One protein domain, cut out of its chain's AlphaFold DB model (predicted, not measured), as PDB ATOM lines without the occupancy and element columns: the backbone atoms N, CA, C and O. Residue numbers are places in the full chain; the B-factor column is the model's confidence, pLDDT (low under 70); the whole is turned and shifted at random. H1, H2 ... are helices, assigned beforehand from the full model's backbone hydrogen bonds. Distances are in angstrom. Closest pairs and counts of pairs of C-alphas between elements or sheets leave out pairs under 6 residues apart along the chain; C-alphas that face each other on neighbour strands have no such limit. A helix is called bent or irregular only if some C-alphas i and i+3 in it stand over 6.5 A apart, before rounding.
ATOM      1  N   ASN A  36     -15.304 -15.060  44.416       93.50
ATOM      2  CA  ASN A  36     -14.699 -14.570  45.652       93.50
ATOM      3  C   ASN A  36     -14.284 -13.103  45.551       93.50
ATOM      4  O   ASN A  36     -14.439 -12.367  46.520       93.50
ATOM      5  N   TRP A  37     -13.801 -12.672  44.389       94.56
ATOM      6  CA  TRP A  37     -13.453 -11.275  44.172       94.56
ATOM      7  C   TRP A  37     -14.704 -10.390  44.138       94.56
ATOM      8  O   TRP A  37     -14.732  -9.361  44.803       94.56
ATOM      9  N   ILE A  38     -15.773 -10.834  43.465       95.31
ATOM     10  CA  ILE A  38     -17.061 -10.119  43.449       95.31
ATOM     11  C   ILE A  38     -17.585  -9.918  44.875       95.31
ATOM     12  O   ILE A  38     -17.976  -8.815  45.253       95.31
ATOM     13  N   ILE A  39     -17.554 -10.977  45.684       96.25
ATOM     14  CA  ILE A  39     -17.988 -10.911  47.081       96.25
ATOM     15  C   ILE A  39     -17.068 -10.017  47.917       96.25
ATOM     16  O   ILE A  39     -17.568  -9.301  48.782       96.25
ATOM     17  N   SER A  40     -15.758 -10.008  47.658       95.31
ATOM     18  CA  SER A  40     -14.822  -9.099  48.334       95.31
ATOM     19  C   SER A  40     -15.183  -7.636  48.082       95.31
ATOM     20  O   SER A  40     -15.334  -6.879  49.034       95.31
ATOM     21  N   VAL A  41     -15.413  -7.261  46.822       96.25
ATOM     22  CA  VAL A  41     -15.802  -5.896  46.433       96.25
ATOM     23  C   VAL A  41     -17.116  -5.476  47.098       96.25
ATOM     24  O   VAL A  41     -17.222  -4.394  47.670       96.25
ATOM     25  N   LEU A  42     -18.120  -6.357  47.092       96.12
ATOM     26  CA  LEU A  42     -19.386  -6.091  47.779       96.12
ATOM     27  C   LEU A  42     -19.206  -5.978  49.298       96.12
ATOM     28  O   LEU A  42     -19.865  -5.161  49.936       96.12
ATOM     29  N   SER A  43     -18.303  -6.764  49.883       95.06
ATOM     30  CA  SER A  43     -17.989  -6.672  51.312       95.06
ATOM     31  C   SER A  43     -17.372  -5.316  51.653       95.06
ATOM     32  O   SER A  43     -17.790  -4.698  52.629       95.06
ATOM     33  N   ASP A  44     -16.457  -4.811  50.822       96.69
ATOM     34  CA  ASP A  44     -15.870  -3.476  50.980       96.69
ATOM     35  C   ASP A  44     -16.920  -2.362  50.849       96.69
ATOM     36  O   ASP A  44     -16.915  -1.408  51.634       96.69
ATOM     37  N   LEU A  45     -17.877  -2.499  49.924       97.25
ATOM     38  CA  LEU A  45     -19.010  -1.578  49.800       97.25
ATOM     39  C   LEU A  45     -19.859  -1.532  51.080       97.25
ATOM     40  O   LEU A  45     -20.154  -0.452  51.598       97.25
ATOM     41  N   PHE A  46     -20.257  -2.691  51.612       94.69
ATOM     42  CA  PHE A  46     -21.092  -2.750  52.818       94.69
ATOM     43  C   PHE A  46     -20.326  -2.388  54.099       94.69
ATOM     44  O   PHE A  46     -20.933  -1.843  55.021       94.69
ATOM     45  N   ALA A  47     -19.006  -2.590  54.135       94.81
ATOM     46  CA  ALA A  47     -18.128  -2.095  55.198       94.81
ATOM     47  C   ALA A  47     -17.911  -0.570  55.147       94.81
ATOM     48  O   ALA A  47     -17.410   0.017  56.105       94.81
ATOM     49  N   GLY A  48     -18.305   0.091  54.052       94.75
ATOM     50  CA  GLY A  48     -18.111   1.527  53.853       94.75
ATOM     51  C   GLY A  48     -16.706   1.906  53.377       94.75
ATOM     52  O   GLY A  48     -16.361   3.085  53.402       94.75
ATOM     53  N   HIS A  49     -15.905   0.936  52.929       95.81
ATOM     54  CA  HIS A  49     -14.599   1.177  52.309       95.81
ATOM     55  C   HIS A  49     -14.727   1.673  50.861       95.81
ATOM     56  O   HIS A  49     -13.818   2.324  50.350       95.81
ATOM     57  N   ALA A  50     -15.862   1.396  50.211       94.06
ATOM     58  CA  ALA A  50     -16.198   1.878  48.878       94.06
ATOM     59  C   ALA A  50     -17.553   2.603  48.875       94.06
ATOM     60  O   ALA A  50     -18.432   2.330  49.692       94.06
ATOM     61  N   THR A  51     -17.734   3.538  47.937       92.38
ATOM     62  CA  THR A  51     -19.005   4.266  47.748       92.38
ATOM     63  C   THR A  51     -19.902   3.625  46.689       92.38
ATOM     64  O   THR A  51     -21.121   3.825  46.705       92.38
ATOM     65  N   LYS A  52     -19.308   2.846  45.781       95.38
ATOM     66  CA  LYS A  52     -19.981   2.100  44.720       95.38
ATOM     67  C   LYS A  52     -19.335   0.732  44.540       95.38
ATOM     68  O   LYS A  52     -18.161   0.581  44.852       95.38
ATOM     69  N   ALA A  53     -20.109  -0.210  44.014       95.75
ATOM     70  CA  ALA A  53     -19.615  -1.460  43.451       95.75
ATOM     71  C   ALA A  53     -20.397  -1.768  42.179       95.75
ATOM     72  O   ALA A  53     -21.629  -1.679  42.165       95.75
ATOM     73  N   PHE A  54     -19.693  -2.141  41.112       94.75
ATOM     74  CA  PHE A  54     -20.316  -2.496  39.830       94.75
ATOM     75  C   PHE A  54     -21.230  -1.396  39.266       94.75
ATOM     76  O   PHE A  54     -22.243  -1.674  38.632       94.75
ATOM     77  N   GLY A  55     -20.856  -0.134  39.495       93.44
ATOM     78  CA  GLY A  55     -21.582   1.047  39.015       93.44
ATOM     79  C   GLY A  55     -22.694   1.548  39.939       93.44
ATOM     80  O   GLY A  55     -23.095   2.706  39.805       93.44
ATOM     81  N   GLU A  56     -23.115   0.742  40.915       96.94
ATOM     82  CA  GLU A  56     -24.247   1.038  41.795       96.94
ATOM     83  C   GLU A  56     -23.809   1.383  43.223       96.94
ATOM     84  O   GLU A  56     -22.730   0.997  43.678       96.94
ATOM     85  N   THR A  57     -24.634   2.155  43.932       96.62
ATOM     86  CA  THR A  57     -24.351   2.620  45.299       96.62
ATOM     87  C   THR A  57     -24.675   1.556  46.345       96.62
ATOM     88  O   THR A  57     -25.409   0.602  46.089       96.62
ATOM     89  N   ARG A  58     -24.174   1.743  47.573       96.12
ATOM     90  CA  ARG A  58     -24.547   0.894  48.718       96.12
ATOM     91  C   ARG A  58     -26.058   0.856  48.958       96.12
ATOM     92  O   ARG A  58     -26.584  -0.197  49.287       96.12
ATOM     93  N   GLU A  59     -26.730   1.995  48.813       96.50
ATOM     94  CA  GLU A  59     -28.183   2.109  48.988       96.50
ATOM     95  C   GLU A  59     -28.927   1.262  47.955       96.50
ATOM     96  O   GLU A  59     -29.727   0.412  48.333       96.50
ATOM     97  N   TRP A  60     -28.540   1.372  46.682       97.00
ATOM     98  CA  TRP A  60     -29.097   0.544  45.615       97.00
ATOM     99  C   TRP A  60     -28.906  -0.954  45.887       97.00
ATOM    100  O   TRP A  60     -29.836  -1.748  45.760       97.00
ATOM    101  N   TRP A  61     -27.700  -1.356  46.309       96.12
ATOM    102  CA  TRP A  61     -27.408  -2.753  46.644       96.12
ATOM    103  C   TRP A  61     -28.206  -3.255  47.854       96.12
ATOM    104  O   TRP A  61     -28.607  -4.419  47.874       96.12
ATOM    105  N   ALA A  62     -28.445  -2.403  48.852       93.69
ATOM    106  CA  ALA A  62     -29.261  -2.743  50.013       93.69
ATOM    107  C   ALA A  62     -30.733  -2.947  49.626       93.69
ATOM    108  O   ALA A  62     -31.316  -3.963  49.998       93.69
ATOM    109  N   GLU A  63     -31.307  -2.036  48.837       94.94
ATOM    110  CA  GLU A  63     -32.674  -2.154  48.313       94.94
ATOM    111  C   GLU A  63     -32.837  -3.435  47.485       94.94
ATOM    112  O   GLU A  63     -33.714  -4.253  47.757       94.94
ATOM    113  N   ALA A  64     -31.910  -3.678  46.553       92.62
ATOM    114  CA  ALA A  64     -31.894  -4.872  45.716       92.62
ATOM    115  C   ALA A  64     -31.892  -6.183  46.524       92.62
ATOM    116  O   ALA A  64     -32.550  -7.152  46.138       92.62
ATOM    117  N   LEU A  65     -31.142  -6.226  47.628       90.31
ATOM    118  CA  LEU A  65     -31.075  -7.385  48.517       90.31
ATOM    119  C   LEU A  65     -32.343  -7.568  49.351       90.31
ATOM    120  O   LEU A  65     -32.775  -8.703  49.560       90.31
ATOM    121  N   ILE A  66     -32.925  -6.474  49.841       91.00
ATOM    122  CA  ILE A  66     -34.174  -6.506  50.605       91.00
ATOM    123  C   ILE A  66     -35.297  -7.055  49.718       91.00
ATOM    124  O   ILE A  66     -35.989  -7.992  50.121       91.00
ATOM    125  N   ASP A  67     -35.407  -6.565  48.485       91.69
ATOM    126  CA  ASP A  67     -36.418  -7.026  47.529       91.69
ATOM    127  C   ASP A  67     -36.256  -8.510  47.172       91.69
ATOM    128  O   ASP A  67     -37.241  -9.244  47.077       91.69
ATOM    129  N   ALA A  68     -35.016  -8.972  46.987       85.44
ATOM    130  CA  ALA A  68     -34.738 -10.337  46.545       85.44
ATOM    131  C   ALA A  68     -34.739 -11.377  47.677       85.44
ATOM    132  O   ALA A  68     -34.963 -12.561  47.426       85.44
ATOM    133  N   GLY A  69     -34.452 -10.964  48.914       87.50
ATOM    134  CA  GLY A  69     -34.062 -11.903  49.961       87.50
ATOM    135  C   GLY A  69     -34.309 -11.439  51.390       87.50
ATOM    136  O   GLY A  69     -33.595 -11.911  52.274       87.50
ATOM    137  N   HIS A  70     -35.293 -10.564  51.653       89.00
ATOM    138  CA  HIS A  70     -35.607 -10.089  53.016       89.00
ATOM    139  C   HIS A  70     -35.711 -11.223  54.049       89.00
ATOM    140  O   HIS A  70     -35.192 -11.117  55.156       89.00
ATOM    141  N   ASP A  71     -36.326 -12.339  53.670       90.75
ATOM    142  CA  ASP A  71     -36.491 -13.529  54.500       90.75
ATOM    143  C   ASP A  71     -35.147 -14.150  54.904       90.75
ATOM    144  O   ASP A  71     -34.906 -14.477  56.069       90.75
ATOM    145  N   ASP A  72     -34.243 -14.294  53.937       91.12
ATOM    146  CA  ASP A  72     -32.911 -14.841  54.161       91.12
ATOM    147  C   ASP A  72     -32.017 -13.849  54.908       91.12
ATOM    148  O   ASP A  72     -31.231 -14.268  55.757       91.12
ATOM    149  N   LEU A  73     -32.200 -12.542  54.692       90.06
ATOM    150  CA  LEU A  73     -31.560 -11.501  55.494       90.06
ATOM    151  C   LEU A  73     -31.990 -11.604  56.957       90.06
ATOM    152  O   LEU A  73     -31.128 -11.624  57.829       90.06
ATOM    153  N   CYS A  74     -33.284 -11.759  57.248       88.56
ATOM    154  CA  CYS A  74     -33.783 -11.959  58.611       88.56
ATOM    155  C   CYS A  74     -33.231 -13.246  59.245       88.56
ATOM    156  O   CYS A  74     -32.805 -13.231  60.403       88.56
ATOM    157  N   ARG A  75     -33.178 -14.346  58.478       87.50
ATOM    158  CA  ARG A  75     -32.602 -15.630  58.925       87.50
ATOM    159  C   ARG A  75     -31.105 -15.548  59.221       87.50
ATOM    160  O   ARG A  75     -30.620 -16.377  59.982       87.50
ATOM    161  N   LEU A  76     -30.378 -14.588  58.651       86.94
ATOM    162  CA  LEU A  76     -28.968 -14.343  58.969       86.94
ATOM    163  C   LEU A  76     -28.785 -13.303  60.078       86.94
ATOM    164  O   LEU A  76     -28.008 -13.527  61.004       86.94
ATOM    165  N   ALA A  77     -29.503 -12.184  60.002       87.31
ATOM    166  CA  ALA A  77     -29.326 -11.039  60.884       87.31
ATOM    167  C   ALA A  77     -29.793 -11.335  62.312       87.31
ATOM    168  O   ALA A  77     -29.049 -11.090  63.258       87.31
ATOM    169  N   LEU A  78     -30.993 -11.897  62.493       84.88
ATOM    170  CA  LEU A  78     -31.542 -12.114  63.836       84.88
ATOM    171  C   LEU A  78     -30.711 -13.116  64.652       84.88
ATOM    172  O   LEU A  78     -30.419 -12.820  65.813       84.88
ATOM    173  N   PRO A  79     -30.250 -14.253  64.089       85.00
ATOM    174  CA  PRO A  79     -29.333 -15.122  64.816       85.00
ATOM    175  C   PRO A  79     -27.974 -14.489  65.101       85.00
ATOM    176  O   PRO A  79     -27.426 -14.734  66.168       85.00
ATOM    177  N   ALA A  80     -27.439 -13.663  64.194       82.50
ATOM    178  CA  ALA A  80     -26.174 -12.960  64.424       82.50
ATOM    179  C   ALA A  80     -26.256 -11.938  65.576       82.50
ATOM    180  O   ALA A  80     -25.238 -11.621  66.186       82.50
ATOM    181  N   LEU A  81     -27.460 -11.449  65.891       82.44
ATOM    182  CA  LEU A  81     -27.736 -10.570  67.032       82.44
ATOM    183  C   LEU A  81     -27.999 -11.337  68.344       82.44
ATOM    184  O   LEU A  81     -28.136 -10.715  69.397       82.44
ATOM    185  N   SER A  82     -28.086 -12.668  68.300       80.19
ATOM    186  CA  SER A  82     -28.388 -13.524  69.451       80.19
ATOM    187  C   SER A  82     -27.133 -14.228  69.978       80.19
ATOM    188  O   SER A  82     -26.232 -14.581  69.225       80.19
ATOM    189  N   ALA A  83     -27.089 -14.506  71.285       67.44
ATOM    190  CA  ALA A  83     -26.020 -15.297  71.908       67.44
ATOM    191  C   ALA A  83     -26.095 -16.806  71.571       67.44
ATOM    192  O   ALA A  83     -25.204 -17.572  71.943       67.44
ATOM    193  N   ALA A  84     -27.161 -17.252  70.900       64.88
ATOM    194  CA  ALA A  84     -27.399 -18.656  70.589       64.88
ATOM    195  C   ALA A  84     -26.794 -19.069  69.236       64.88
ATOM    196  O   ALA A  84     -26.979 -18.417  68.209       64.88
ATOM    197  N   ALA A  85     -26.097 -20.208  69.216       58.34
ATOM    198  CA  ALA A  85     -25.534 -20.765  67.993       58.34
ATOM    199  C   ALA A  85     -26.634 -21.409  67.128       58.34
ATOM    200  O   ALA A  85     -27.077 -22.520  67.400       58.34
ATOM    201  N   HIS A  86     -27.037 -20.738  66.047       66.56
ATOM    202  CA  HIS A  86     -28.020 -21.247  65.076       66.56
ATOM    203  C   HIS A  86     -27.396 -21.551  63.705       66.56
ATOM    204  O   HIS A  86     -27.954 -21.199  62.665       66.56
ATOM    205  N   ARG A  87     -26.218 -22.195  63.681       61.78
ATOM    206  CA  ARG A  87     -25.465 -22.429  62.431       61.78
ATOM    207  C   ARG A  87     -26.302 -23.125  61.350       61.78
ATOM    208  O   ARG A  87     -26.266 -22.689  60.201       61.78
ATOM    209  N   ASP A  88     -27.125 -24.102  61.719       66.81
ATOM    210  CA  ASP A  88     -27.904 -24.892  60.753       66.81
ATOM    211  C   ASP A  88     -29.025 -24.095  60.064       66.81
ATOM    212  O   ASP A  88     -29.348 -24.350  58.905       66.81
ATOM    213  N   LEU A  89     -29.574 -23.068  60.725       66.19
ATOM    214  CA  LEU A  89     -30.623 -22.212  60.154       66.19
ATOM    215  C   LEU A  89     -30.065 -21.193  59.145       66.19
ATOM    216  O   LEU A  89     -30.795 -20.704  58.283       66.19
ATOM    217  N   THR A  90     -28.766 -20.894  59.232       75.75
ATOM    218  CA  THR A  90     -28.117 -19.824  58.455       75.75
ATOM    219  C   THR A  90     -27.481 -20.313  57.153       75.75
ATOM    220  O   THR A  90     -27.406 -19.552  56.190       75.75
ATOM    221  N   ALA A  91     -27.065 -21.584  57.070       74.12
ATOM    222  CA  ALA A  91     -26.267 -22.084  55.944       74.12
ATOM    223  C   ALA A  91     -26.987 -21.975  54.585       74.12
ATOM    224  O   ALA A  91     -26.394 -21.545  53.593       74.12
ATOM    225  N   GLY A  92     -28.280 -22.315  54.535       87.56
ATOM    226  CA  GLY A  92     -29.080 -22.195  53.312       87.56
ATOM    227  C   GLY A  92     -29.344 -20.741  52.907       87.56
ATOM    228  O   GLY A  92     -29.270 -20.416  51.723       87.56
ATOM    229  N   ALA A  93     -29.606 -19.870  53.885       90.00
ATOM    230  CA  ALA A  93     -29.859 -18.447  53.662       90.00
ATOM    231  C   ALA A  93     -28.602 -17.719  53.155       90.00
ATOM    232  O   ALA A  93     -28.664 -16.982  52.174       90.00
ATOM    233  N   ALA A  94     -27.437 -18.005  53.751       89.31
ATOM    234  CA  ALA A  94     -26.152 -17.451  53.330       89.31
ATOM    235  C   ALA A  94     -25.819 -17.807  51.879       89.31
ATOM    236  O   ALA A  94     -25.387 -16.946  51.113       89.31
ATOM    237  N   LYS A  95     -26.050 -19.064  51.481       91.94
ATOM    238  CA  LYS A  95     -25.822 -19.496  50.101       91.94
ATOM    239  C   LYS A  95     -26.736 -18.759  49.120       91.94
ATOM    240  O   LYS A  95     -26.237 -18.233  48.134       91.94
ATOM    241  N   ARG A  96     -28.043 -18.686  49.394       93.19
ATOM    242  CA  ARG A  96     -29.006 -18.022  48.496       93.19
ATOM    243  C   ARG A  96     -28.702 -16.539  48.310       93.19
ATOM    244  O   ARG A  96     -28.667 -16.075  47.177       93.19
ATOM    245  N   LEU A  97     -28.396 -15.822  49.391       92.75
ATOM    246  CA  LEU A  97     -28.005 -14.413  49.304       92.75
ATOM    247  C   LEU A  97     -26.683 -14.222  48.558       92.75
ATOM    248  O   LEU A  97     -26.553 -13.299  47.758       92.75
ATOM    249  N   ARG A  98     -25.708 -15.112  48.773       94.00
ATOM    250  CA  ARG A  98     -24.459 -15.097  48.003       94.00
ATOM    251  C   ARG A  98     -24.724 -15.300  46.509       94.00
ATOM    252  O   ARG A  98     -24.169 -14.562  45.701       94.00
ATOM    253  N   ASP A  99     -25.550 -16.276  46.149       94.31
ATOM    254  CA  ASP A  99     -25.879 -16.578  44.754       94.31
ATOM    255  C   ASP A  99     -26.619 -15.401  44.085       94.31
ATOM    256  O   ASP A  99     -26.288 -15.040  42.956       94.31
ATOM    257  N   GLU A 100     -27.536 -14.742  44.800       95.00
ATOM    258  CA  GLU A 100     -28.245 -13.540  44.332       95.00
ATOM    259  C   GLU A 100     -27.290 -12.362  44.078       95.00
ATOM    260  O   GLU A 100     -27.330 -11.733  43.017       95.00
ATOM    261  N   LEU A 101     -26.371 -12.095  45.014       94.94
ATOM    262  CA  LEU A 101     -25.344 -11.062  44.853       94.94
ATOM    263  C   LEU A 101     -24.472 -11.312  43.622       94.94
ATOM    264  O   LEU A 101     -24.211 -10.398  42.838       94.94
ATOM    265  N   LEU A 102     -24.044 -12.562  43.431       95.56
ATOM    266  CA  LEU A 102     -23.247 -12.959  42.274       95.56
ATOM    267  C   LEU A 102     -24.031 -12.799  40.970       95.56
ATOM    268  O   LEU A 102     -23.480 -12.299  39.987       95.56
ATOM    269  N   ALA A 103     -25.300 -13.209  40.948       94.88
ATOM    270  CA  ALA A 103     -26.160 -13.078  39.779       94.88
ATOM    271  C   ALA A 103     -26.340 -11.607  39.380       94.88
ATOM    272  O   ALA A 103     -26.126 -11.259  38.216       94.88
ATOM    273  N   ARG A 104     -26.636 -10.726  40.341       95.69
ATOM    274  CA  ARG A 104     -26.785  -9.286  40.082       95.69
ATOM    275  C   ARG A 104     -25.492  -8.623  39.648       95.69
ATOM    276  O   ARG A 104     -25.508  -7.858  38.689       95.69
ATOM    277  N   ALA A 105     -24.373  -8.924  40.303       95.50
ATOM    278  CA  ALA A 105     -23.090  -8.331  39.939       95.50
ATOM    279  C   ALA A 105     -22.718  -8.691  38.497       95.50
ATOM    280  O   ALA A 105     -22.335  -7.824  37.716       95.50
ATOM    281  N   ARG A 106     -22.911  -9.959  38.114       94.81
ATOM    282  CA  ARG A 106     -22.696 -10.418  36.737       94.81
ATOM    283  C   ARG A 106     -23.642  -9.731  35.755       94.81
ATOM    284  O   ARG A 106     -23.181  -9.256  34.726       94.81
ATOM    285  N   PHE A 107     -24.925  -9.607  36.095       94.38
ATOM    286  CA  PHE A 107     -25.885  -8.874  35.270       94.38
ATOM    287  C   PHE A 107     -25.459  -7.416  35.038       94.38
ATOM    288  O   PHE A 107     -25.501  -6.940  33.906       94.38
ATOM    289  N   LEU A 108     -25.003  -6.714  36.080       94.06
ATOM    290  CA  LEU A 108     -24.519  -5.337  35.964       94.06
ATOM    291  C   LEU A 108     -23.264  -5.245  35.087       94.06
ATOM    292  O   LEU A 108     -23.188  -4.365  34.233       94.06
ATOM    293  N   MET A 109     -22.316  -6.175  35.239       92.19
ATOM    294  CA  MET A 109     -21.127  -6.258  34.379       92.19
ATOM    295  C   MET A 109     -21.487  -6.488  32.913       92.19
ATOM    296  O   MET A 109     -20.967  -5.794  32.038       92.19
ATOM    297  N   ASP A 110     -22.392  -7.426  32.642       91.88
ATOM    298  CA  ASP A 110     -22.836  -7.732  31.285       91.88
ATOM    299  C   ASP A 110     -23.582  -6.541  30.669       91.88
ATOM    300  O   ASP A 110     -23.332  -6.183  29.516       91.88
ATOM    301  N   LYS A 111     -24.433  -5.867  31.454       91.81
ATOM    302  CA  LYS A 111     -25.131  -4.644  31.045       91.81
ATOM    303  C   LYS A 111     -24.152  -3.522  30.703       91.81
ATOM    304  O   LYS A 111     -24.234  -2.950  29.621       91.81
ATOM    305  N   ALA A 112     -23.195  -3.236  31.582       89.50
ATOM    306  CA  ALA A 112     -22.203  -2.194  31.344       89.50
ATOM    307  C   ALA A 112     -21.346  -2.496  30.109       89.50
ATOM    308  O   ALA A 112     -21.115  -1.610  29.287       89.50
ATOM    309  N   ARG A 113     -20.955  -3.763  29.920       87.75
ATOM    310  CA  ARG A 113     -20.240  -4.214  28.723       87.75
ATOM    311  C   ARG A 113     -21.059  -4.000  27.452       87.75
ATOM    312  O   ARG A 113     -20.503  -3.544  26.454       87.75
ATOM    313  N   ALA A 114     -22.351  -4.321  27.476       88.81
ATOM    314  CA  ALA A 114     -23.248  -4.099  26.343       88.81
ATOM    315  C   ALA A 114     -23.396  -2.606  26.002       88.81
ATOM    316  O   ALA A 114     -23.546  -2.247  24.836       88.81
ATOM    317  N   GLU A 115     -23.298  -1.737  27.004       90.25
ATOM    318  CA  GLU A 115     -23.381  -0.281  26.864       90.25
ATOM    319  C   GLU A 115     -22.019   0.390  26.590       90.25
ATOM    320  O   GLU A 115     -21.947   1.614  26.491       90.25
ATOM    321  N   GLY A 116     -20.929  -0.382  26.477       85.88
ATOM    322  CA  GLY A 116     -19.578   0.144  26.255       85.88
ATOM    323  C   GLY A 116     -18.994   0.907  27.451       85.88
ATOM    324  O   GLY A 116     -18.096   1.727  27.274       85.88
TER     325      GLY A 116
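What this domain is: This is residues 36 to 116 of the 121 residues of an uncharacterized protein of Bordetella hinzii (UniProt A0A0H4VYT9). One long helix, H3, makes the axis of a rod-like model, and the bent helix H2 folds into a V whose point, around Ala 68 to Asp 72, packs on H3. H1 stands across H3, about perpendicular to it, and packs on it with residues 38 to 39. The printed part has 81 residues with three named helices in the order H1, H2, H3 and no named strand, and its class is all helix. It is only just compact, close to loose, with a radius of gyration of the C-alphas of 13.9 A and spans of 48 by 23 by 23 A.

Where its parts are: Find C-alpha 87 at (-25.465, -22.429, 62.431); from there H3, residues 87 to 114, runs 40.5 A to C-alpha 114 at (-23.248, -4.099, 26.343). H3 is irregular: C-alphas 89 and 92 are 7.0 A apart. H2, residues 58 to 80, was assigned as one helix by its hydrogen bonds, but it is bent: C-alphas 68 and 71 are 8.7 A apart. Its arms are H2a, residues 58 to 68, 15.3 A long, and H2b, residues 71 to 80, 14.3 A long. Go to C-alpha 36 at (-14.699, -14.570, 45.652) for the beginning of H1, residues 36 to 47, 16.1 A long.

How they stand to each other: Start on H3, which touches H1, H2a and H2b; the helix packing is mostly crossed, with no touching pair at a shallow tilt. H2b touches residues 89 to 97 of H3, opposite ways at a steep tilt of 53 degrees; the closest C-alphas, of Asp 72 and Ala 93, are 4.8 A apart. H2a touches residues 97 to 101 of H3, opposite ways at a steep tilt of 61 degrees; the closest C-alphas, of Ala 68 and Glu 100, are 7.6 A apart. The two arms stand at a steep tilt of 67 degrees. H1 touches residues 98 to 105 of H3 with its residues 38 to 39 alone, about perpendicular at 81 degrees; the closest C-alphas, of Ile 38 and Leu 102, are 6.9 A apart. H1 and H2a are close but not clearly touching, with the C-alphas of Leu 45 and Arg 58 closest at 6.2 A. H1 and H2b are apart. In H1 and H2a every O i to N i+4 pair is within hydrogen-bond range; in H2b 5 of 6 are, and in H3 22 of 24.

The domain as a whole: Look to Ala 84 and Gly 116 for the two C-alphas farthest apart, 48.8 A. The printed part has no cut, and the links H1 to H2, 10 residues, and H2 to H3, 6 residues, are short. Between H1 and H2, residues 52 to 53 pair antiparallel with residues 56 to 57. The mean pLDDT of the printed part is 89.4, and residues 83 to 89 are under 70.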